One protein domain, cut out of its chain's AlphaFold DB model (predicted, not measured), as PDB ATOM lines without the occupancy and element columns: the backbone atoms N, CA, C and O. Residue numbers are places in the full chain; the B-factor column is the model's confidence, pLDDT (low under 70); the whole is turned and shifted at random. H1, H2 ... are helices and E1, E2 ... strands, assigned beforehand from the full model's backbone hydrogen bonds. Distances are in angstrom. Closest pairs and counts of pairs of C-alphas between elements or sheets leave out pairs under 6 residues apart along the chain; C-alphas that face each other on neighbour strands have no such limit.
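What this domain is: This is residues 70 to 151 and 159 to 237 of the 240 residues of an uncharacterized protein of Clostridium sp. (UniProt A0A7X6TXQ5). What shape does the model have? A long, twisted sheet, with E2, E3 and E4 as its longest strands, makes a rod; it curls round H1 on one stretch and round H4 near one end, while at the other end H3 is over the sheet and H2 packs on H3. What is it built of? The printed part has 161 residues, in the order H1 E1 E2 H2 H3 E3 E4 E5 E6 H4, four named helices and six named strands, class mixed, helices and strands. The sheet is branched at E4, and its neighbour pairs are antiparallel. How large is it? It is loose, with a radius of gyration of the C-alphas of 21.1 A and spans of 70 by 30 by 18 A.

Where its parts are: Where are the strands? E2 is residues 101 to 121, 60.3 A long, E3 161 to 178, 53.9 A, and E4 181 to 198, 46.7 A; E1 is 88 to 98, E5 204 to 206 and E6 210 to 217. C-alpha 101 is at (265.213, 323.106, 275.565) and C-alpha 121 at (214.371, 312.903, 306.260). Where are the helices? H1 is residues 70 to 84, 20.7 A long, from C-alpha 70 at (221.942, 323.691, 287.488); H2 is 127 to 134, H3 138 to 149 and H4 224 to 235.

How they stand to each other: How do the strands pair? E1 and E3 lie on opposite sides of E2, with N 91 and O 107 at 2.9 A, and N 110 and O 171 at 2.9 A. E3 lies on one side of E4, N 170 and O 190 at 2.8 A; E5, N 197 and O 205 at 2.9 A, and E6, N 189 and O 215 at 2.9 A, lie on the other. E3 E4 E5 form a meander, each strand the antiparallel neighbour of the one before, and E4 bends by 74 degrees at residue 184. Where are the helices? H1 is on the sheet, its closest C-alphas to E2 being Ala 73 and Ala 113, 5.8 A; H4 is on it too, with Tyr 184 of E4 and Gly 231 at 4.9 A. H3 is on the same face as H1, at a height over the sheet of 7.9 A; H2 is not on the sheet but touches H3, C-alphas of Ser 131 and Tyr 138 at 5.9 A, about perpendicular at 79 degrees. Are the helices' backbones complete? Every O i to N i+4 pair is within hydrogen-bond range in H2, H3 and H4, and 8 of 11 in H1.

The domain as a whole: What is missing? Residues 152 to 158 are cut out, with 12.7 A between C-alphas 151 and 159. Is any link long? Of the links that are printed whole, none is long. Where is confidence low? The mean pLDDT of the printed part is 76.1, and 47 residues are under 70, among them residues 116 to 151.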
ATOM      1  N   ALA A  70     220.824 322.786 287.726       66.75
ATOM      2  CA  ALA A  70     221.942 323.691 287.488       66.75
ATOM      3  C   ALA A  70     222.202 324.616 288.686       66.75
ATOM      4  O   ALA A  70     223.362 324.878 289.016       66.75
ATOM      5  N   ASP A  71     221.147 325.059 289.372       72.44
ATOM      6  CA  ASP A  71     221.267 325.888 290.572       72.44
ATOM      7  C   ASP A  71     221.875 325.096 291.729       72.44
ATOM      8  O   ASP A  71     222.811 325.573 292.377       72.44
ATOM      9  N   PHE A  72     221.435 323.848 291.922       76.50
ATOM     10  CA  PHE A  72     222.049 322.937 292.887       76.50
ATOM     11  C   PHE A  72     223.516 322.660 292.559       76.50
ATOM     12  O   PHE A  72     224.374 322.822 293.425       76.50
ATOM     13  N   ALA A  73     223.835 322.319 291.308       71.38
ATOM     14  CA  ALA A  73     225.209 322.075 290.882       71.38
ATOM     15  C   ALA A  73     226.101 323.311 291.099       71.38
ATOM     16  O   ALA A  73     227.265 323.183 291.484       71.38
ATOM     17  N   ARG A  74     225.575 324.523 290.874       74.25
ATOM     18  CA  ARG A  74     226.288 325.783 291.125       74.25
ATOM     19  C   ARG A  74     226.536 325.996 292.621       74.25
ATOM     20  O   ARG A  74     227.666 326.305 292.998       74.25
ATOM     21  N   ALA A  75     225.516 325.806 293.458       74.31
ATOM     22  CA  ALA A  75     225.622 325.946 294.910       74.31
ATOM     23  C   ALA A  75     226.616 324.935 295.506       74.31
ATOM     24  O   ALA A  75     227.493 325.306 296.278       74.31
ATOM     25  N   VAL A  76     226.540 323.681 295.070       78.06
ATOM     26  CA  VAL A  76     227.425 322.594 295.494       78.06
ATOM     27  C   VAL A  76     228.880 322.848 295.088       78.06
ATOM     28  O   VAL A  76     229.779 322.768 295.925       78.06
ATOM     29  N   LYS A  77     229.141 323.229 293.827       81.75
ATOM     30  CA  LYS A  77     230.504 323.560 293.371       81.75
ATOM     31  C   LYS A  77     231.112 324.722 294.155       81.75
ATOM     32  O   LYS A  77     232.320 324.732 294.381       81.75
ATOM     33  N   LYS A  78     230.294 325.683 294.604       80.69
ATOM     34  CA  LYS A  78     230.753 326.816 295.418       80.69
ATOM     35  C   LYS A  78     231.406 326.357 296.722       80.69
ATOM     36  O   LYS A  78     232.374 326.979 297.147       80.69
ATOM     37  N   GLU A  79     230.935 325.268 297.329       83.69
ATOM     38  CA  GLU A  79     231.539 324.729 298.554       83.69
ATOM     39  C   GLU A  79     232.936 324.155 298.310       83.69
ATOM     40  O   GLU A  79     233.843 324.412 299.096       83.69
ATOM     41  N   ALA A  80     233.158 323.471 297.185       77.50
ATOM     42  CA  ALA A  80     234.500 323.023 296.807       77.50
ATOM     43  C   ALA A  80     235.424 324.198 296.440       77.50
ATOM     44  O   ALA A  80     236.593 324.205 296.821       77.50
ATOM     45  N   ILE A  81     234.900 325.227 295.765       81.62
ATOM     46  CA  ILE A  81     235.647 326.450 295.419       81.62
ATOM     47  C   ILE A  81     236.126 327.194 296.673       81.62
ATOM     48  O   ILE A  81     237.244 327.700 296.686       81.62
ATOM     49  N   LYS A  82     235.328 327.234 297.751       82.12
ATOM     50  CA  LYS A  82     235.754 327.836 299.029       82.12
ATOM     51  C   LYS A  82     236.994 327.153 299.619       82.12
ATOM     52  O   LYS A  82     237.776 327.816 300.290       82.12
ATOM     53  N   VAL A  83     237.158 325.849 299.385       86.06
ATOM     54  CA  VAL A  83     238.264 325.047 299.934       86.06
ATOM     55  C   VAL A  83     239.486 325.076 299.017       86.06
ATOM     56  O   VAL A  83     240.604 325.269 299.487       86.06
ATOM     57  N   TYR A  84     239.288 324.885 297.711       82.31
ATOM     58  CA  TYR A  84     240.383 324.682 296.755       82.31
ATOM     59  C   TYR A  84     240.696 325.905 295.886       82.31
ATOM     60  O   TYR A  84     241.694 325.894 295.169       82.31
ATOM     61  N   GLY A  85     239.900 326.973 295.969       82.25
ATOM     62  CA  GLY A  85     240.087 328.224 295.235       82.25
ATOM     63  C   GLY A  85     239.325 328.286 293.908       82.25
ATOM     64  O   GLY A  85     238.551 327.401 293.554       82.25
ATOM     65  N   SER A  86     239.529 329.355 293.145       81.75
ATOM     66  CA  SER A  86     238.810 329.587 291.886       81.75
ATOM     67  C   SER A  86     239.161 328.580 290.784       81.75
ATOM     68  O   SER A  86     240.153 327.847 290.869       81.75
ATOM     69  N   ILE A  87     238.324 328.565 289.739       78.31
ATOM     70  CA  ILE A  87     238.630 327.933 288.448       78.31
ATOM     71  C   ILE A  87     239.891 328.584 287.873       78.31
ATOM     72  O   ILE A  87     240.045 329.802 287.951       78.31
ATOM     73  N   VAL A  88     240.765 327.764 287.295       80.69
ATOM     74  CA  VAL A  88     241.985 328.203 286.613       80.69
ATOM     75  C   VAL A  88     241.992 327.592 285.221       80.69
ATOM     76  O   VAL A  88     241.871 326.375 285.086       80.69
ATOM     77  N   PHE A  89     242.134 328.418 284.190       82.31
ATOM     78  CA  PHE A  89     242.119 327.936 282.810       82.31
ATOM     79  C   PHE A  89     243.507 327.494 282.343       82.31
ATOM     80  O   PHE A  89     243.641 326.389 281.824       82.31
ATOM     81  N   SER A  90     244.534 328.325 282.541       86.75
ATOM     82  CA  SER A  90     245.916 327.999 282.174       86.75
ATOM     83  C   SER A  90     246.898 328.998 282.793       86.75
ATOM     84  O   SER A  90     247.220 330.024 282.195       86.75
ATOM     85  N   ASP A  91     247.384 328.692 283.993       91.06
ATOM     86  CA  ASP A  91     248.361 329.525 284.698       91.06
ATOM     87  C   ASP A  91     249.762 328.939 284.570       91.06
ATOM     88  O   ASP A  91     249.993 327.770 284.880       91.06
ATOM     89  N   LEU A  92     250.732 329.754 284.159       94.06
ATOM     90  CA  LEU A  92     252.135 329.356 284.195       94.06
ATOM     91  C   LEU A  92     252.611 329.279 285.652       94.06
ATOM     92  O   LEU A  92     252.684 330.298 286.333       94.06
ATOM     93  N   ILE A  93     252.986 328.084 286.110       96.00
ATOM     94  CA  ILE A  93     253.401 327.851 287.505       96.00
ATOM     95  C   ILE A  93     254.883 327.506 287.669       96.00
ATOM     96  O   ILE A  93     255.399 327.542 288.783       96.00
ATOM     97  N   SER A  94     255.576 327.124 286.592       96.69
ATOM     98  CA  SER A  94     257.009 326.807 286.632       96.69
ATOM     99  C   SER A  94     257.612 326.809 285.234       96.69
ATOM    100  O   SER A  94     256.927 326.532 284.252       96.69
ATOM    101  N   SER A  95     258.919 327.026 285.146       97.06
ATOM    102  CA  SER A  95     259.709 326.781 283.940       97.06
ATOM    103  C   SER A  95     261.060 326.166 284.304       97.06
ATOM    104  O   SER A  95     261.456 326.146 285.473       97.06
ATOM    105  N   GLY A  96     261.741 325.601 283.313       96.19
ATOM    106  CA  GLY A  96     263.056 324.994 283.491       96.19
ATOM    107  C   GLY A  96     263.657 324.567 282.161       96.19
ATOM    108  O   GLY A  96     262.934 324.390 281.178       96.19
ATOM    109  N   SER A  97     264.977 324.398 282.126       96.00
ATOM    110  CA  SER A  97     265.701 324.045 280.907       96.00
ATOM    111  C   SER A  97     266.494 322.755 281.076       96.00
ATOM    112  O   SER A  97     267.285 322.617 282.003       96.00
ATOM    113  N   TYR A  98     266.304 321.822 280.143       93.38
ATOM    114  CA  TYR A  98     266.995 320.533 280.084       93.38
ATOM    115  C   TYR A  98     267.303 320.199 278.624       93.38
ATOM    116  O   TYR A  98     266.532 320.552 277.734       93.38
ATOM    117  N   TYR A  99     268.428 319.532 278.357       90.81
ATOM    118  CA  TYR A  99     268.818 319.112 277.000       90.81
ATOM    119  C   TYR A  99     268.747 320.244 275.948       90.81
ATOM    120  O   TYR A  99     268.314 320.032 274.817       90.81
ATOM    121  N   GLY A 100     269.106 321.475 276.338       92.56
ATOM    122  CA  GLY A 100     269.066 322.652 275.458       92.56
ATOM    123  C   GLY A 100     267.661 323.161 275.098       92.56
ATOM    124  O   GLY A 100     267.529 324.010 274.221       92.56
ATOM    125  N   ARG A 101     266.603 322.664 275.751       94.38
ATOM    126  CA  ARG A 101     265.213 323.106 275.565       94.38
ATOM    127  C   ARG A 101     264.654 323.664 276.864       94.38
ATOM    128  O   ARG A 101     265.027 323.211 277.941       94.38
ATOM    129  N   THR A 102     263.721 324.605 276.756       96.31
ATOM    130  CA  THR A 102     262.972 325.144 277.899       96.31
ATOM    131  C   THR A 102     261.555 324.596 277.881       96.31
ATOM    132  O   THR A 102     260.876 324.661 276.855       96.31
ATOM    133  N   GLY A 103     261.127 324.057 279.018       95.81
ATOM    134  CA  GLY A 103     259.764 323.619 279.265       95.81
ATOM    135  C   GLY A 103     259.055 324.556 280.236       95.81
ATOM    136  O   GLY A 103     259.670 325.113 281.146       95.81
ATOM    137  N   TYR A 104     257.752 324.708 280.039       96.56
ATOM    138  CA  TYR A 104     256.866 325.541 280.844       96.56
ATOM    139  C   TYR A 104     255.730 324.679 281.380       96.56
ATOM    140  O   TYR A 104     255.139 323.919 280.618       96.56
ATOM    141  N   VAL A 105     255.422 324.780 282.668       97.06
ATOM    142  CA  VAL A 105     254.322 324.039 283.293       97.06
ATOM    143  C   VAL A 105     253.131 324.957 283.444       97.06
ATOM    144  O   VAL A 105     253.185 325.918 284.212       97.06
ATOM    145  N   TYR A 106     252.059 324.622 282.745       93.94
ATOM    146  CA  TYR A 106     250.770 325.277 282.868       93.94
ATOM    147  C   TYR A 106     249.867 324.476 283.793       93.94
ATOM    148  O   TYR A 106     249.882 323.246 283.778       93.94
ATOM    149  N   TYR A 107     249.101 325.180 284.611       92.19
ATOM    150  CA  TYR A 107     248.186 324.634 285.592       92.19
ATOM    151  C   TYR A 107     246.749 325.000 285.244       92.19
ATOM    152  O   TYR A 107     246.462 326.149 284.914       92.19
ATOM    153  N   SER A 108     245.842 324.042 285.380       87.12
ATOM    154  CA  SER A 108     244.406 324.257 285.245       87.12
ATOM    155  C   SER A 108     243.651 323.619 286.409       87.12
ATOM    156  O   SER A 108     244.092 322.632 287.003       87.12
ATOM    157  N   ARG A 109     242.506 324.207 286.757       89.12
ATOM    158  CA  ARG A 109     241.581 323.711 287.775       89.12
ATOM    159  C   ARG A 109     240.149 323.884 287.307       89.12
ATOM    160  O   ARG A 109     239.710 325.012 287.088       89.12
ATOM    161  N   SER A 110     239.397 322.794 287.263       84.25
ATOM    162  CA  SER A 110     237.960 322.804 286.999       84.25
ATOM    163  C   SER A 110     237.183 322.007 288.051       84.25
ATOM    164  O   SER A 110     237.752 321.298 288.885       84.25
ATOM    165  N   TYR A 111     235.861 322.187 288.052       82.69
ATOM    166  CA  TYR A 111     234.951 321.592 289.027       82.69
ATOM    167  C   TYR A 111     233.764 320.952 288.319       82.69
ATOM    168  O   TYR A 111     233.084 321.602 287.518       82.69
ATOM    169  N   SER A 112     233.451 319.719 288.691       75.25
ATOM    170  CA  SER A 112     232.256 319.004 288.247       75.25
ATOM    171  C   SER A 112     231.450 318.510 289.446       75.25
ATOM    172  O   SER A 112     231.994 318.297 290.529       75.25
ATOM    173  N   ALA A 113     230.134 318.401 289.268       74.94
ATOM    174  CA  ALA A 113     229.219 317.952 290.307       74.94
ATOM    175  C   ALA A 113     228.133 317.059 289.700       74.94
ATOM    176  O   ALA A 113     227.531 317.415 288.684       74.94
ATOM    177  N   SER A 114     227.878 315.921 290.334       70.69
ATOM    178  CA  SER A 114     226.848 314.965 289.939       70.69
ATOM    179  C   SER A 114     225.990 314.589 291.144       70.69
ATOM    180  O   SER A 114     226.498 314.283 292.221       70.69
ATOM    181  N   LYS A 115     224.666 314.624 290.980       70.69
ATOM    182  CA  LYS A 115     223.747 314.162 292.024       70.69
ATOM    183  C   LYS A 115     223.837 312.644 292.142       70.69
ATOM    184  O   LYS A 115     223.650 311.943 291.151       70.69
ATOM    185  N   THR A 116     224.074 312.150 293.349       62.78
ATOM    186  CA  THR A 116     224.246 310.716 293.609       62.78
ATOM    187  C   THR A 116     222.982 310.114 294.203       62.78
ATOM    188  O   THR A 116     222.492 309.103 293.712       62.78
ATOM    189  N   ILE A 117     222.432 310.737 295.250       59.69
ATOM    190  CA  ILE A 117     221.293 310.201 296.008       59.69
ATOM    191  C   ILE A 117     220.349 311.343 296.382       59.69
ATOM    192  O   ILE A 117     220.786 312.437 296.733       59.69
ATOM    193  N   THR A 118     219.048 311.067 296.351       55.34
ATOM    194  CA  THR A 118     218.018 311.908 296.967       55.34
ATOM    195  C   THR A 118     217.406 311.122 298.116       55.34
ATOM    196  O   THR A 118     216.967 309.992 297.907       55.34
ATOM    197  N   PHE A 119     217.360 311.694 299.315       52.94
ATOM    198  CA  PHE A 119     216.721 311.060 300.463       52.94
ATOM    199  C   PHE A 119     215.823 312.043 301.199       52.94
ATOM    200  O   PHE A 119     216.098 313.239 301.274       52.94
ATOM    201  N   SER A 120     214.746 311.515 301.765       49.44
ATOM    202  CA  SER A 120     213.792 312.301 302.530       49.44
ATOM    203  C   SER A 120     213.967 312.014 304.012       49.44
ATOM    204  O   SER A 120     213.831 310.869 304.442       49.44
ATOM    205  N   VAL A 121     214.258 313.044 304.803       47.75
ATOM    206  CA  VAL A 121     214.371 312.903 306.260       47.75
ATOM    207  C   VAL A 121     213.067 313.361 306.903       47.75
ATOM    208  O   VAL A 121     212.628 314.490 306.691       47.75
ATOM    209  N   ALA A 122     212.446 312.485 307.696       45.59
ATOM    210  CA  ALA A 122     211.324 312.844 308.557       45.59
ATOM    211  C   ALA A 122     211.845 313.298 309.930       45.59
ATOM    212  O   ALA A 122     212.663 312.612 310.551       45.59
ATOM    213  N   ALA A 123     211.361 314.442 310.418       41.84
ATOM    214  CA  ALA A 123     211.629 314.911 311.774       41.84
ATOM    215  C   ALA A 123     210.987 313.933 312.778       41.84
ATOM    216  O   ALA A 123     209.772 313.910 312.941       41.84
ATOM    217  N   GLY A 124     211.798 313.066 313.391       35.16
ATOM    218  CA  GLY A 124     211.330 312.010 314.301       35.16
ATOM    219  C   GLY A 124     212.202 310.751 314.319       35.16
ATOM    220  O   GLY A 124     212.097 309.954 315.245       35.16
ATOM    221  N   LEU A 125     213.094 310.574 313.337       41.12
ATOM    222  CA  LEU A 125     214.080 309.491 313.353       41.12
ATOM    223  C   LEU A 125     215.270 309.843 314.256       41.12
ATOM    224  O   LEU A 125     215.801 310.953 314.204       41.12
ATOM    225  N   SER A 126     215.712 308.888 315.076       43.00
ATOM    226  CA  SER A 126     216.930 309.042 315.873       43.00
ATOM    227  C   SER A 126     218.156 309.176 314.958       43.00
ATOM    228  O   SER A 126     218.239 308.543 313.904       43.00
ATOM    229  N   LEU A 127     219.146 309.980 315.366       47.12
ATOM    230  CA  LEU A 127     220.407 310.170 314.622       47.12
ATOM    231  C   LEU A 127     221.103 308.831 314.306       47.12
ATOM    232  O   LEU A 127     221.738 308.682 313.265       47.12
ATOM    233  N   SER A 128     220.950 307.837 315.181       35.84
ATOM    234  CA  SER A 128     221.450 306.476 314.982       35.84
ATOM    235  C   SER A 128     220.726 305.726 313.858       35.84
ATOM    236  O   SER A 128     221.387 305.058 313.069       35.84
ATOM    237  N   ALA A 129     219.404 305.876 313.718       41.34
ATOM    238  CA  ALA A 129     218.646 305.265 312.625       41.34
ATOM    239  C   ALA A 129     219.009 305.877 311.262       41.34
ATOM    240  O   ALA A 129     219.170 305.150 310.288       41.34
ATOM    241  N   ILE A 130     219.212 307.198 311.201       47.75
ATOM    242  CA  ILE A 130     219.635 307.892 309.973       47.75
ATOM    243  C   ILE A 130     221.077 307.504 309.591       47.75
ATOM    244  O   ILE A 130     221.365 307.287 308.418       47.75
ATOM    245  N   SER A 131     221.972 307.360 310.576       42.66
ATOM    246  CA  SER A 131     223.357 306.900 310.369       42.66
ATOM    247  C   SER A 131     223.416 305.487 309.788       42.66
ATOM    248  O   SER A 131     224.141 305.260 308.822       42.66
ATOM    249  N   LEU A 132     222.603 304.567 310.316       43.62
ATOM    250  CA  LEU A 132     222.487 303.196 309.809       43.62
ATOM    251  C   LEU A 132     221.839 303.132 308.418       43.62
ATOM    252  O   LEU A 132     222.328 302.402 307.563       43.62
ATOM    253  N   LEU A 133     220.771 303.900 308.173       47.59
ATOM    254  CA  LEU A 133     220.053 303.907 306.890       47.59
ATOM    255  C   LEU A 133     220.874 304.493 305.739       47.59
ATOM    256  O   LEU A 133     220.756 304.028 304.609       47.59
ATOM    257  N   LEU A 134     221.678 305.520 306.014       52.97
ATOM    258  CA  LEU A 134     222.463 306.219 304.994       52.97
ATOM    259  C   LEU A 134     223.925 305.749 304.935       52.97
ATOM    260  O   LEU A 134     224.669 306.205 304.074       52.97
ATOM    261  N   GLY A 135     224.357 304.875 305.853       51.44
ATOM    262  CA  GLY A 135     225.757 304.452 305.963       51.44
ATOM    263  C   GLY A 135     226.718 305.603 306.293       51.44
ATOM    264  O   GLY A 135     227.902 305.532 305.977       51.44
ATOM    265  N   LEU A 136     226.213 306.685 306.896       54.12
ATOM    266  CA  LEU A 136     226.977 307.907 307.147       54.12
ATOM    267  C   LEU A 136     227.483 307.962 308.597       54.12
ATOM    268  O   LEU A 136     226.725 307.631 309.515       54.12
ATOM    269  N   PRO A 137     228.708 308.463 308.847       51.25
ATOM    270  CA  PRO A 137     229.192 308.725 310.197       51.25
ATOM    271  C   PRO A 137     228.263 309.679 310.963       51.25
ATOM    272  O   PRO A 137     227.716 310.629 310.402       51.25
ATOM    273  N   TYR A 138     228.148 309.484 312.279       48.62
ATOM    274  CA  TYR A 138     227.266 310.263 313.161       48.62
ATOM    275  C   TYR A 138     227.452 311.791 313.045       48.62
ATOM    276  O   TYR A 138     226.481 312.548 313.099       48.62
ATOM    277  N   ALA A 139     228.688 312.253 312.824       52.72
ATOM    278  CA  ALA A 139     228.997 313.666 312.609       52.72
ATOM    279  C   ALA A 139     228.304 314.245 311.356       52.72
ATOM    280  O   ALA A 139     227.758 315.348 311.421       52.72
ATOM    281  N   ARG A 140     228.241 313.477 310.255       54.12
ATOM    282  CA  ARG A 140     227.536 313.869 309.020       54.12
ATOM    283  C   ARG A 140     226.029 313.936 309.243       54.12
ATOM    284  O   ARG A 140     225.377 314.890 308.827       54.12
ATOM    285  N   VAL A 141     225.478 312.970 309.977       51.91
ATOM    286  CA  VAL A 141     224.044 312.926 310.302       51.91
ATOM    287  C   VAL A 141     223.618 314.114 311.160       51.91
ATOM    288  O   VAL A 141     222.567 314.705 310.921       51.91
ATOM    289  N   LYS A 142     224.447 314.524 312.124       52.53
ATOM    290  CA  LYS A 142     224.196 315.734 312.914       52.53
ATOM    291  C   LYS A 142     224.147 316.985 312.028       52.53
ATOM    292  O   LYS A 142     223.270 317.825 312.227       52.53
ATOM    293  N   GLY A 143     225.035 317.090 311.036       50.56
ATOM    294  CA  GLY A 143     225.004 318.155 310.026       50.56
ATOM    295  C   GLY A 143     223.721 318.138 309.189       50.56
ATOM    296  O   GLY A 143     223.082 319.175 309.035       50.56
ATOM    297  N   LEU A 144     223.287 316.958 308.733       53.03
ATOM    298  CA  LEU A 144     222.040 316.771 307.980       53.03
ATOM    299  C   LEU A 144     220.791 317.165 308.773       53.03
ATOM    300  O   LEU A 144     219.919 317.854 308.249       53.03
ATOM    301  N   VAL A 145     220.711 316.766 310.043       51.19
ATOM    302  CA  VAL A 145     219.594 317.143 310.919       51.19
ATOM    303  C   VAL A 145     219.635 318.632 311.249       51.19
ATOM    304  O   VAL A 145     218.595 319.280 311.247       51.19
ATOM    305  N   THR A 146     220.823 319.205 311.461       52.00
ATOM    306  CA  THR A 146     220.969 320.655 311.670       52.00
ATOM    307  C   THR A 146     220.504 321.429 310.441       52.00
ATOM    308  O   THR A 146     219.749 322.385 310.590       52.00
ATOM    309  N   LEU A 147     220.875 320.984 309.235       51.00
ATOM    310  CA  LEU A 147     220.321 321.540 308.006       51.00
ATOM    311  C   LEU A 147     218.810 321.411 307.982       51.00
ATOM    312  O   LEU A 147     218.153 322.416 307.777       51.00
ATOM    313  N   ALA A 148     218.246 320.227 308.215       50.03
ATOM    314  CA  ALA A 148     216.801 320.020 308.171       50.03
ATOM    315  C   ALA A 148     216.038 320.951 309.142       50.03
ATOM    316  O   ALA A 148     214.999 321.504 308.779       50.03
ATOM    317  N   VAL A 149     216.587 321.192 310.339       50.25
ATOM    318  CA  VAL A 149     215.931 321.905 311.453       50.25
ATOM    319  C   VAL A 149     216.194 323.425 311.466       50.25
ATOM    320  O   VAL A 149     215.459 324.159 312.117       50.25
ATOM    321  N   SER A 150     217.172 323.953 310.718       41.94
ATOM    322  CA  SER A 150     217.573 325.376 310.779       41.94
ATOM    323  C   SER A 150     216.592 326.391 310.154       41.94
ATOM    324  O   SER A 150     216.988 327.513 309.847       41.94
ATOM    325  N   GLY A 151     215.330 326.022 309.925       39.62
ATOM    326  CA  GLY A 151     214.289 326.895 309.376       39.62
ATOM    327  C   GLY A 151     213.091 326.990 310.314       39.62
ATOM    328  O   GLY A 151     212.100 326.313 310.084       39.62
ATOM    329  N   MET A 159     206.532 317.123 306.399       35.72
ATOM    330  CA  MET A 159     207.059 317.339 305.063       35.72
ATOM    331  C   MET A 159     208.410 316.651 305.004       35.72
ATOM    332  O   MET A 159     209.386 317.096 305.602       35.72
ATOM    333  N   LEU A 160     208.422 315.523 304.298       43.16
ATOM    334  CA  LEU A 160     209.611 314.856 303.789       43.16
ATOM    335  C   LEU A 160     210.529 315.913 303.162       43.16
ATOM    336  O   LEU A 160     210.287 316.365 302.045       43.16
ATOM    337  N   GLN A 161     211.561 316.346 303.887       50.19
ATOM    338  CA  GLN A 161     212.529 317.269 303.317       50.19
ATOM    339  C   GLN A 161     213.519 316.478 302.483       50.19
ATOM    340  O   GLN A 161     214.258 315.640 303.006       50.19
ATOM    341  N   SER A 162     213.491 316.742 301.180       59.59
ATOM    342  CA  SER A 162     214.371 316.121 300.201       59.59
ATOM    343  C   SER A 162     215.762 316.737 300.308       59.59
ATOM    344  O   SER A 162     215.986 317.889 299.928       59.59
ATOM    345  N   VAL A 163     216.694 315.974 300.865       62.88
ATOM    346  CA  VAL A 163     218.116 316.296 300.861       62.88
ATOM    347  C   VAL A 163     218.769 315.529 299.721       62.88
ATOM    348  O   VAL A 163     218.536 314.336 299.521       62.88
ATOM    349  N   GLN A 164     219.599 316.226 298.958       70.56
ATOM    350  CA  GLN A 164     220.338 315.670 297.838       70.56
ATOM    351  C   GLN A 164     221.808 315.547 298.229       70.56
ATOM    352  O   GLN A 164     222.421 316.525 298.655       70.56
ATOM    353  N   GLN A 165     222.377 314.359 298.057       74.75
ATOM    354  CA  GLN A 165     223.819 314.153 298.080       74.75
ATOM    355  C   GLN A 165     224.381 314.358 296.677       74.75
ATOM    356  O   GLN A 165     223.879 313.787 295.703       74.75
ATOM    357  N   TRP A 166     225.446 315.141 296.595       81.31
ATOM    358  CA  TRP A 166     226.165 315.427 295.369       81.31
ATOM    359  C   TRP A 166     227.621 315.018 295.506       81.31
ATOM    360  O   TRP A 166     228.299 315.482 296.419       81.31
ATOM    361  N   SER A 167     228.103 314.222 294.556       78.12
ATOM    362  CA  SER A 167     229.528 313.992 294.381       78.12
ATOM    363  C   SER A 167     230.135 315.183 293.648       78.12
ATOM    364  O   SER A 167     229.612 315.643 292.628       78.12
ATOM    365  N   VAL A 168     231.237 315.700 294.175       82.25
ATOM    366  CA  VAL A 168     231.985 316.818 293.613       82.25
ATOM    367  C   VAL A 168     233.397 316.362 293.304       82.25
ATOM    368  O   VAL A 168     234.076 315.777 294.148       82.25
ATOM    369  N   LYS A 169     233.852 316.674 292.094       87.38
ATOM    370  CA  LYS A 169     235.204 316.379 291.632       87.38
ATOM    371  C   LYS A 169     235.917 317.676 291.258       87.38
ATOM    372  O   LYS A 169     235.407 318.468 290.462       87.38
ATOM    373  N   VAL A 170     237.093 317.880 291.849       90.12
ATOM    374  CA  VAL A 170     238.041 318.946 291.508       90.12
ATOM    375  C   VAL A 170     239.104 318.346 290.601       90.12
ATOM    376  O   VAL A 170     239.901 317.515 291.040       90.12
ATOM    377  N   ASP A 171     239.115 318.763 289.343       89.50
ATOM    378  CA  ASP A 171     240.086 318.318 288.353       89.50
ATOM    379  C   ASP A 171     241.222 319.335 288.281       89.50
ATOM    380  O   ASP A 171     241.032 320.458 287.820       89.50
ATOM    381  N   ASN A 172     242.413 318.951 288.741       91.81
ATOM    382  CA  ASN A 172     243.610 319.766 288.602       91.81
ATOM    383  C   ASN A 172     244.528 319.181 287.524       91.81
ATOM    384  O   ASN A 172     245.063 318.085 287.704       91.81
ATOM    385  N   GLY A 173     244.764 319.920 286.446       93.50
ATOM    386  CA  GLY A 173     245.675 319.542 285.370       93.50
ATOM    387  C   GLY A 173     247.013 320.266 285.470       93.50
ATOM    388  O   GLY A 173     247.074 321.430 285.864       93.50
ATOM    389  N   LYS A 174     248.096 319.578 285.110       95.00
ATOM    390  CA  LYS A 174     249.377 320.200 284.773       95.00
ATOM    391  C   LYS A 174     249.815 319.735 283.395       95.00
ATOM    392  O   LYS A 174     249.844 318.534 283.133       95.00
ATOM    393  N   GLU A 175     250.202 320.673 282.548       94.06
ATOM    394  CA  GLU A 175     250.652 320.405 281.184       94.06
ATOM    395  C   GLU A 175     252.033 321.019 280.968       94.06
ATOM    396  O   GLU A 175     252.268 322.178 281.308       94.06
ATOM    397  N   VAL A 176     252.962 320.245 280.406       95.81
ATOM    398  CA  VAL A 176     254.279 320.748 280.006       95.81
ATOM    399  C   VAL A 176     254.189 321.217 278.572       95.81
ATOM    400  O   VAL A 176     253.835 320.427 277.705       95.81
ATOM    401  N   LYS A 177     254.586 322.459 278.316       95.25
ATOM    402  CA  LYS A 177     254.785 323.010 276.980       95.25
ATOM    403  C   LYS A 177     256.271 323.099 276.660       95.25
ATOM    404  O   LYS A 177     257.025 323.684 277.435       95.25
ATOM    405  N   VAL A 178     256.682 322.572 275.510       95.31
ATOM    406  CA  VAL A 178     258.047 322.696 274.970       95.31
ATOM    407  C   VAL A 178     257.939 323.155 273.519       95.31
ATOM    408  O   VAL A 178     257.372 322.461 272.674       95.31
ATOM    409  N   GLY A 179     258.434 324.358 273.220       90.50
ATOM    410  CA  GLY A 179     258.171 325.001 271.929       90.50
ATOM    411  C   GLY A 179     256.668 325.236 271.715       90.50
ATOM    412  O   GLY A 179     256.015 325.878 272.538       90.50
ATOM    413  N   SER A 180     256.120 324.716 270.616       90.56
ATOM    414  CA  SER A 180     254.688 324.787 270.285       90.56
ATOM    415  C   SER A 180     253.874 323.566 270.736       90.56
ATOM    416  O   SER A 180     252.661 323.561 270.546       90.56
ATOM    417  N   LEU A 181     254.503 322.545 271.329       93.06
ATOM    418  CA  LEU A 181     253.851 321.276 271.668       93.06
ATOM    419  C   LEU A 181     253.620 321.124 273.173       93.06
ATOM    420  O   LEU A 181     254.359 321.691 273.979       93.06
ATOM    421  N   TYR A 182     252.636 320.292 273.529       92.94
ATOM    422  CA  TYR A 182     252.333 319.878 274.904       92.94
ATOM    423  C   TYR A 182     252.668 318.394 275.112       92.94
ATOM    424  O   TYR A 182     251.762 317.561 275.161       92.94
ATOM    425  N   PRO A 183     253.960 318.029 275.170       92.62
ATOM    426  CA  PRO A 183     254.410 316.635 275.139       92.62
ATOM    427  C   PRO A 183     253.966 315.788 276.336       92.62
ATOM    428  O   PRO A 183     253.989 314.565 276.248       92.62
ATOM    429  N   TYR A 184     253.611 316.398 277.470       92.19
ATOM    430  CA  TYR A 184     253.264 315.647 278.673       92.19
ATOM    431  C   TYR A 184     252.219 316.360 279.525       92.19
ATOM    432  O   TYR A 184     252.236 317.586 279.655       92.19
ATOM    433  N   ARG A 185     251.329 315.570 280.134       92.31
ATOM    434  CA  ARG A 185     250.249 316.033 281.006       92.31
ATOM    435  C   ARG A 185     250.114 315.099 282.201       92.31
ATOM    436  O   ARG A 185     250.349 313.899 282.091       92.31
ATOM    437  N   THR A 186     249.712 315.649 283.334       93.19
ATOM    438  CA  THR A 186     249.401 314.888 284.545       93.19
ATOM    439  C   THR A 186     248.220 315.522 285.256       93.19
ATOM    440  O   THR A 186     248.015 316.737 285.186       93.19
ATOM    441  N   TYR A 187     247.447 314.701 285.956       91.31
ATOM    442  CA  TYR A 187     246.227 315.142 286.615       91.31
ATOM    443  C   TYR A 187     246.213 314.721 288.079       91.31
ATOM    444  O   TYR A 187     246.726 313.665 288.453       91.31
ATOM    445  N   LYS A 188     245.595 315.560 288.905       93.62
ATOM    446  CA  LYS A 188     245.221 315.260 290.283       93.62
ATOM    447  C   LYS A 188     243.734 315.522 290.414       93.62
ATOM    448  O   LYS A 188     243.298 316.666 290.291       93.62
ATOM    449  N   GLN A 189     242.981 314.475 290.698       93.19
ATOM    450  CA  GLN A 189     241.547 314.554 290.927       93.19
ATOM    451  C   GLN A 189     241.271 314.437 292.418       93.19
ATOM    452  O   GLN A 189     241.813 313.563 293.093       93.19
ATOM    453  N   ILE A 190     240.456 315.343 292.945       92.06
ATOM    454  CA  ILE A 190     240.014 315.313 294.338       92.06
ATOM    455  C   ILE A 190     238.512 315.096 294.333       92.06
ATOM    456  O   ILE A 190     237.785 315.865 293.708       92.06
ATOM    457  N   PHE A 191     238.070 314.063 295.035       90.31
ATOM    458  CA  PHE A 191     236.669 313.692 295.147       90.31
ATOM    459  C   PHE A 191     236.164 314.017 296.546       90.31
ATOM    460  O   PHE A 191     236.898 313.909 297.533       90.31
ATOM    461  N   GLY A 192     234.903 314.408 296.624       84.38
ATOM    462  CA  GLY A 192     234.207 314.618 297.878       84.38
ATOM    463  C   GLY A 192     232.710 314.732 297.675       84.38
ATOM    464  O   GLY A 192     232.212 314.613 296.555       84.38
ATOM    465  N   ASP A 193     232.009 314.990 298.768       84.88
ATOM    466  CA  ASP A 193     230.559 315.087 298.797       84.88
ATOM    467  C   ASP A 193     230.103 316.451 299.318       84.88
ATOM    468  O   ASP A 193     230.749 317.081 300.160       84.88
ATOM    469  N   VAL A 194     228.943 316.890 298.839       77.56
ATOM    470  CA  VAL A 194     228.195 318.024 299.385       77.56
ATOM    471  C   VAL A 194     226.731 317.629 299.485       77.56
ATOM    472  O   VAL A 194     226.141 317.122 298.532       77.56
ATOM    473  N   PHE A 195     226.119 317.911 300.630       76.12
ATOM    474  CA  PHE A 195     224.676 317.774 300.796       76.12
ATOM    475  C   PHE A 195     223.999 319.116 300.565       76.12
ATOM    476  O   PHE A 195     224.458 320.141 301.068       76.12
ATOM    477  N   ALA A 196     222.900 319.105 299.820       74.50
ATOM    478  CA  ALA A 196     222.140 320.298 299.495       74.50
ATOM    479  C   ALA A 196     220.642 320.046 299.656       74.50
ATOM    480  O   ALA A 196     220.146 318.963 299.345       74.50
ATOM    481  N   ARG A 197     219.910 321.063 300.106       70.44
ATOM    482  CA  ARG A 197     218.444 321.067 300.110       70.44
ATOM    483  C   ARG A 197     217.915 322.388 299.578       70.44
ATOM    484  O   ARG A 197     218.556 323.424 299.744       70.44
ATOM    485  N   GLU A 198     216.720 322.342 299.018       70.62
ATOM    486  CA  GLU A 198     215.915 323.531 298.775       70.62
ATOM    487  C   GLU A 198     215.057 323.816 300.012       70.62
ATOM    488  O   GLU A 198     214.534 322.908 300.661       70.62
ATOM    489  N   THR A 199     214.972 325.084 300.385       64.62
ATOM    490  CA  THR A 199     214.110 325.573 301.467       64.62
ATOM    491  C   THR A 199     212.718 325.890 300.933       64.62
ATOM    492  O   THR A 199     212.530 326.059 299.732       64.62
ATOM    493  N   SER A 200     211.736 326.054 301.821       56.91
ATOM    494  CA  SER A 200     210.370 326.452 301.442       56.91
ATOM    495  C   SER A 200     210.289 327.809 300.728       56.91
ATOM    496  O   SER A 200     209.250 328.132 300.166       56.91
ATOM    497  N   THR A 201     211.365 328.603 300.747       59.38
ATOM    498  CA  THR A 201     211.496 329.890 300.049       59.38
ATOM    499  C   THR A 201     212.256 329.779 298.719       59.38
ATOM    500  O   THR A 201     212.713 330.792 298.196       59.38
ATOM    501  N   GLY A 202     212.483 328.565 298.201       60.12
ATOM    502  CA  GLY A 202     213.213 328.316 296.949       60.12
ATOM    503  C   GLY A 202     214.733 328.518 297.037       60.12
ATOM    504  O   GLY A 202     215.445 328.433 296.041       60.12
ATOM    505  N   SER A 203     215.271 328.806 298.228       66.31
ATOM    506  CA  SER A 203     216.714 329.004 298.421       66.31
ATOM    507  C   SER A 203     217.431 327.675 298.651       66.31
ATOM    508  O   SER A 203     216.965 326.856 299.447       66.31
ATOM    509  N   ILE A 204     218.591 327.483 298.018       76.38
ATOM    510  CA  ILE A 204     219.436 326.301 298.227       76.38
ATOM    511  C   ILE A 204     220.359 326.522 299.426       76.38
ATOM    512  O   ILE A 204     221.095 327.506 299.485       76.38
ATOM    513  N   VAL A 205     220.359 325.565 300.352       73.12
ATOM    514  CA  VAL A 205     221.280 325.514 301.493       73.12
ATOM    515  C   VAL A 205     222.168 324.284 301.358       73.12
ATOM    516  O   VAL A 205     221.676 323.187 301.091       73.12
ATOM    517  N   THR A 206     223.470 324.470 301.554       75.00
ATOM    518  CA  THR A 206     224.516 323.453 301.400       75.00
ATOM    519  C   THR A 206     225.222 323.161 302.725       75.00
ATOM    520  O   THR A 206     225.355 324.037 303.581       75.00
ATOM    521  N   LEU A 207     225.705 321.926 302.895       75.69
ATOM    522  CA  LEU A 207     226.784 321.622 303.842       75.69
ATOM    523  C   LEU A 207     228.147 321.983 303.240       75.69
ATOM    524  O   LEU A 207     228.273 322.023 302.018       75.69
ATOM    525  N   PRO A 208     229.182 322.191 304.072       78.31
ATOM    526  CA  PRO A 208     230.555 322.289 303.589       78.31
ATOM    527  C   PRO A 208     230.974 321.058 302.773       78.31
ATOM    528  O   PRO A 208     230.505 319.948 303.029       78.31
ATOM    529  N   PHE A 209     231.891 321.262 301.824       79.12
ATOM    530  CA  PHE A 209     232.531 320.179 301.076       79.12
ATOM    531  C   PHE A 209     233.257 319.225 302.023       79.12
ATOM    532  O   PHE A 209     234.074 319.657 302.840       79.12
ATOM    533  N   GLU A 210     233.002 317.930 301.864       82.50
ATOM    534  CA  GLU A 210     233.667 316.886 302.628       82.50
ATOM    535  C   GLU A 210     234.545 316.030 301.718       82.50
ATOM    536  O   GLU A 210     234.076 315.446 300.745       82.50
ATOM    537  N   TYR A 211     235.836 315.969 302.042       90.44
ATOM    538  CA  TYR A 211     236.815 315.171 301.314       90.44
ATOM    539  C   TYR A 211     236.503 313.672 301.409       90.44
ATOM    540  O   TYR A 211     236.243 313.162 302.497       90.44
ATOM    541  N   ASP A 212     236.607 312.975 300.279       89.88
ATOM    542  CA  ASP A 212     236.559 311.513 300.204       89.88
ATOM    543  C   ASP A 212     237.950 310.949 299.890       89.88
ATOM    544  O   ASP A 212     238.572 310.282 300.718       89.88
ATOM    545  N   ARG A 213     238.482 311.266 298.702       93.12
ATOM    546  CA  ARG A 213     239.761 310.715 298.235       93.12
ATOM    547  C   ARG A 213     240.468 311.595 297.211       93.12
ATOM    548  O   ARG A 213     239.937 312.584 296.703       93.12
ATOM    549  N   THR A 214     241.698 311.216 296.878       94.31
ATOM    550  CA  THR A 214     242.501 311.832 295.815       94.31
ATOM    551  C   THR A 214     243.086 310.768 294.910       94.31
ATOM    552  O   THR A 214     243.644 309.787 295.392       94.31
ATOM    553  N   GLU A 215     243.019 311.007 293.607       91.94
ATOM    554  CA  GLU A 215     243.609 310.155 292.582       91.94
ATOM    555  C   GLU A 215     244.637 310.954 291.774       91.94
ATOM    556  O   GLU A 215     244.434 312.133 291.467       91.94
ATOM    557  N   TYR A 216     245.758 310.310 291.445       90.75
ATOM    558  CA  TYR A 216     246.843 310.892 290.655       90.75
ATOM    559  C   TYR A 216     247.001 310.125 289.353       90.75
ATOM    560  O   TYR A 216     247.061 308.898 289.347       90.75
ATOM    561  N   TRP A 217     247.095 310.858 288.251       82.75
ATOM    562  CA  TRP A 217     247.351 310.313 286.927       82.75
ATOM    563  C   TRP A 217     248.726 310.811 286.485       82.75
ATOM    564  O   TRP A 217     248.865 311.913 285.946       82.75
ATOM    565  N   GLY A 218     249.752 310.014 286.785       73.56
ATOM    566  CA  GLY A 218     251.164 310.326 286.550       73.56
ATOM    567  C   GLY A 218     251.971 310.455 287.846       73.56
ATOM    568  O   GLY A 218     251.486 310.952 288.859       73.56
ATOM    569  N   SER A 219     253.225 310.007 287.808       77.31
ATOM    570  CA  SER A 219     254.131 309.966 288.966       77.31
ATOM    571  C   SER A 219     254.713 311.331 289.348       77.31
ATOM    572  O   SER A 219     255.159 311.510 290.479       77.31
ATOM    573  N   TYR A 220     254.692 312.307 288.435       84.94
ATOM    574  CA  TYR A 220     255.400 313.584 288.594       84.94
ATOM    575  C   TYR A 220     254.509 314.762 289.009       84.94
ATOM    576  O   TYR A 220     254.986 315.890 289.054       84.94
ATOM    577  N   TYR A 221     253.225 314.544 289.328       89.62
ATOM    578  CA  TYR A 221     252.282 315.643 289.597       89.62
ATOM    579  C   TYR A 221     252.786 316.643 290.651       89.62
ATOM    580  O   TYR A 221     252.601 317.854 290.512       89.62
ATOM    581  N   ASN A 222     253.436 316.149 291.706       91.88
ATOM    582  CA  ASN A 222     253.908 316.971 292.820       91.88
ATOM    583  C   ASN A 222     255.303 317.584 292.598       91.88
ATOM    584  O   ASN A 222     255.711 318.423 293.395       91.88
ATOM    585  N   ASP A 223     256.010 317.220 291.525       93.88
ATOM    586  CA  ASP A 223     257.360 317.702 291.225       93.88
ATOM    587  C   ASP A 223     257.398 318.364 289.843       93.88
ATOM    588  O   ASP A 223     257.505 317.712 288.802       93.88
ATOM    589  N   ASN A 224     257.325 319.697 289.841       94.38
ATOM    590  CA  ASN A 224     257.346 320.480 288.609       94.38
ATOM    591  C   ASN A 224     258.653 320.294 287.823       94.38
ATOM    592  O   ASN A 224     258.616 320.325 286.598       94.38
ATOM    593  N   GLN A 225     259.796 320.094 288.488       94.88
ATOM    594  CA  GLN A 225     261.080 319.942 287.799       94.88
ATOM    595  C   GLN A 225     261.184 318.569 287.133       94.88
ATOM    596  O   GLN A 225     261.564 318.481 285.963       94.88
ATOM    597  N   ALA A 226     260.766 317.505 287.822       93.88
ATOM    598  CA  ALA A 226     260.681 316.172 287.228       93.88
ATOM    599  C   ALA A 226     259.697 316.136 286.049       93.88
ATOM    600  O   ALA A 226     260.003 315.567 285.001       93.88
ATOM    601  N   LEU A 227     258.555 316.815 286.185       93.88
ATOM    602  CA  LEU A 227     257.564 316.963 285.128       93.88
ATOM    603  C   LEU A 227     258.144 317.670 283.890       93.88
ATOM    604  O   LEU A 227     258.018 317.153 282.783       93.88
ATOM    605  N   ILE A 228     258.825 318.809 284.071       95.56
ATOM    606  CA  ILE A 228     259.495 319.541 282.980       95.56
ATOM    607  C   ILE A 228     260.532 318.650 282.298       95.56
ATOM    608  O   ILE A 228     260.537 318.538 281.070       95.56
ATOM    609  N   LYS A 229     261.395 317.997 283.083       95.12
ATOM    610  CA  LYS A 229     262.441 317.113 282.562       95.12
ATOM    611  C   LYS A 229     261.842 315.975 281.736       95.12
ATOM    612  O   LYS A 229     262.328 315.702 280.640       95.12
ATOM    613  N   HIS A 230     260.774 315.350 282.227       93.75
ATOM    614  CA  HIS A 230     260.078 314.285 281.514       93.75
ATOM    615  C   HIS A 230     259.395 314.797 280.239       93.75
ATOM    616  O   HIS A 230     259.580 314.210 279.178       93.75
ATOM    617  N   GLY A 231     258.697 315.936 280.293       93.88
ATOM    618  CA  GLY A 231     258.070 316.537 279.112       93.88
ATOM    619  C   GLY A 231     259.076 316.900 278.014       93.88
ATOM    620  O   GLY A 231     258.818 316.649 276.840       93.88
ATOM    621  N   ILE A 232     260.255 317.415 278.377       95.12
ATOM    622  CA  ILE A 232     261.342 317.661 277.416       95.12
ATOM    623  C   ILE A 232     261.917 316.344 276.871       95.12
ATOM    624  O   ILE A 232     262.226 316.268 275.684       95.12
ATOM    625  N   SER A 233     262.044 315.305 277.705       93.44
ATOM    626  CA  SER A 233     262.479 313.970 277.264       93.44
ATOM    627  C   SER A 233     261.547 313.418 276.185       93.44
ATOM    628  O   SER A 233     262.007 313.074 275.099       93.44
ATOM    629  N   VAL A 234     260.235 313.438 276.448       92.50
ATOM    630  CA  VAL A 234     259.199 312.997 275.504       92.50
ATOM    631  C   VAL A 234     259.239 313.827 274.217       92.50
ATOM    632  O   VAL A 234     259.229 313.261 273.129       92.50
ATOM    633  N   TYR A 235     259.365 315.156 274.316       92.69
ATOM    634  CA  TYR A 235     259.483 316.045 273.151       92.69
ATOM    635  C   TYR A 235     260.686 315.712 272.257       92.69
ATOM    636  O   TYR A 235     260.586 315.771 271.035       92.69
ATOM    637  N   ASN A 236     261.819 315.354 272.859       90.44
ATOM    638  CA  ASN A 236     263.038 315.003 272.136       90.44
ATOM    639  C   ASN A 236     263.063 313.536 271.660       90.44
ATOM    640  O   ASN A 236     264.071 313.111 271.097       90.44
ATOM    641  N   GLY A 237     262.008 312.747 271.904       87.44
ATOM    642  CA  GLY A 237     261.990 311.312 271.593       87.44
ATOM    643  C   GLY A 237     262.982 310.495 272.429       87.44
ATOM    644  O   GLY A 237     263.395 309.409 272.026       87.44
TER     645      GLY A 237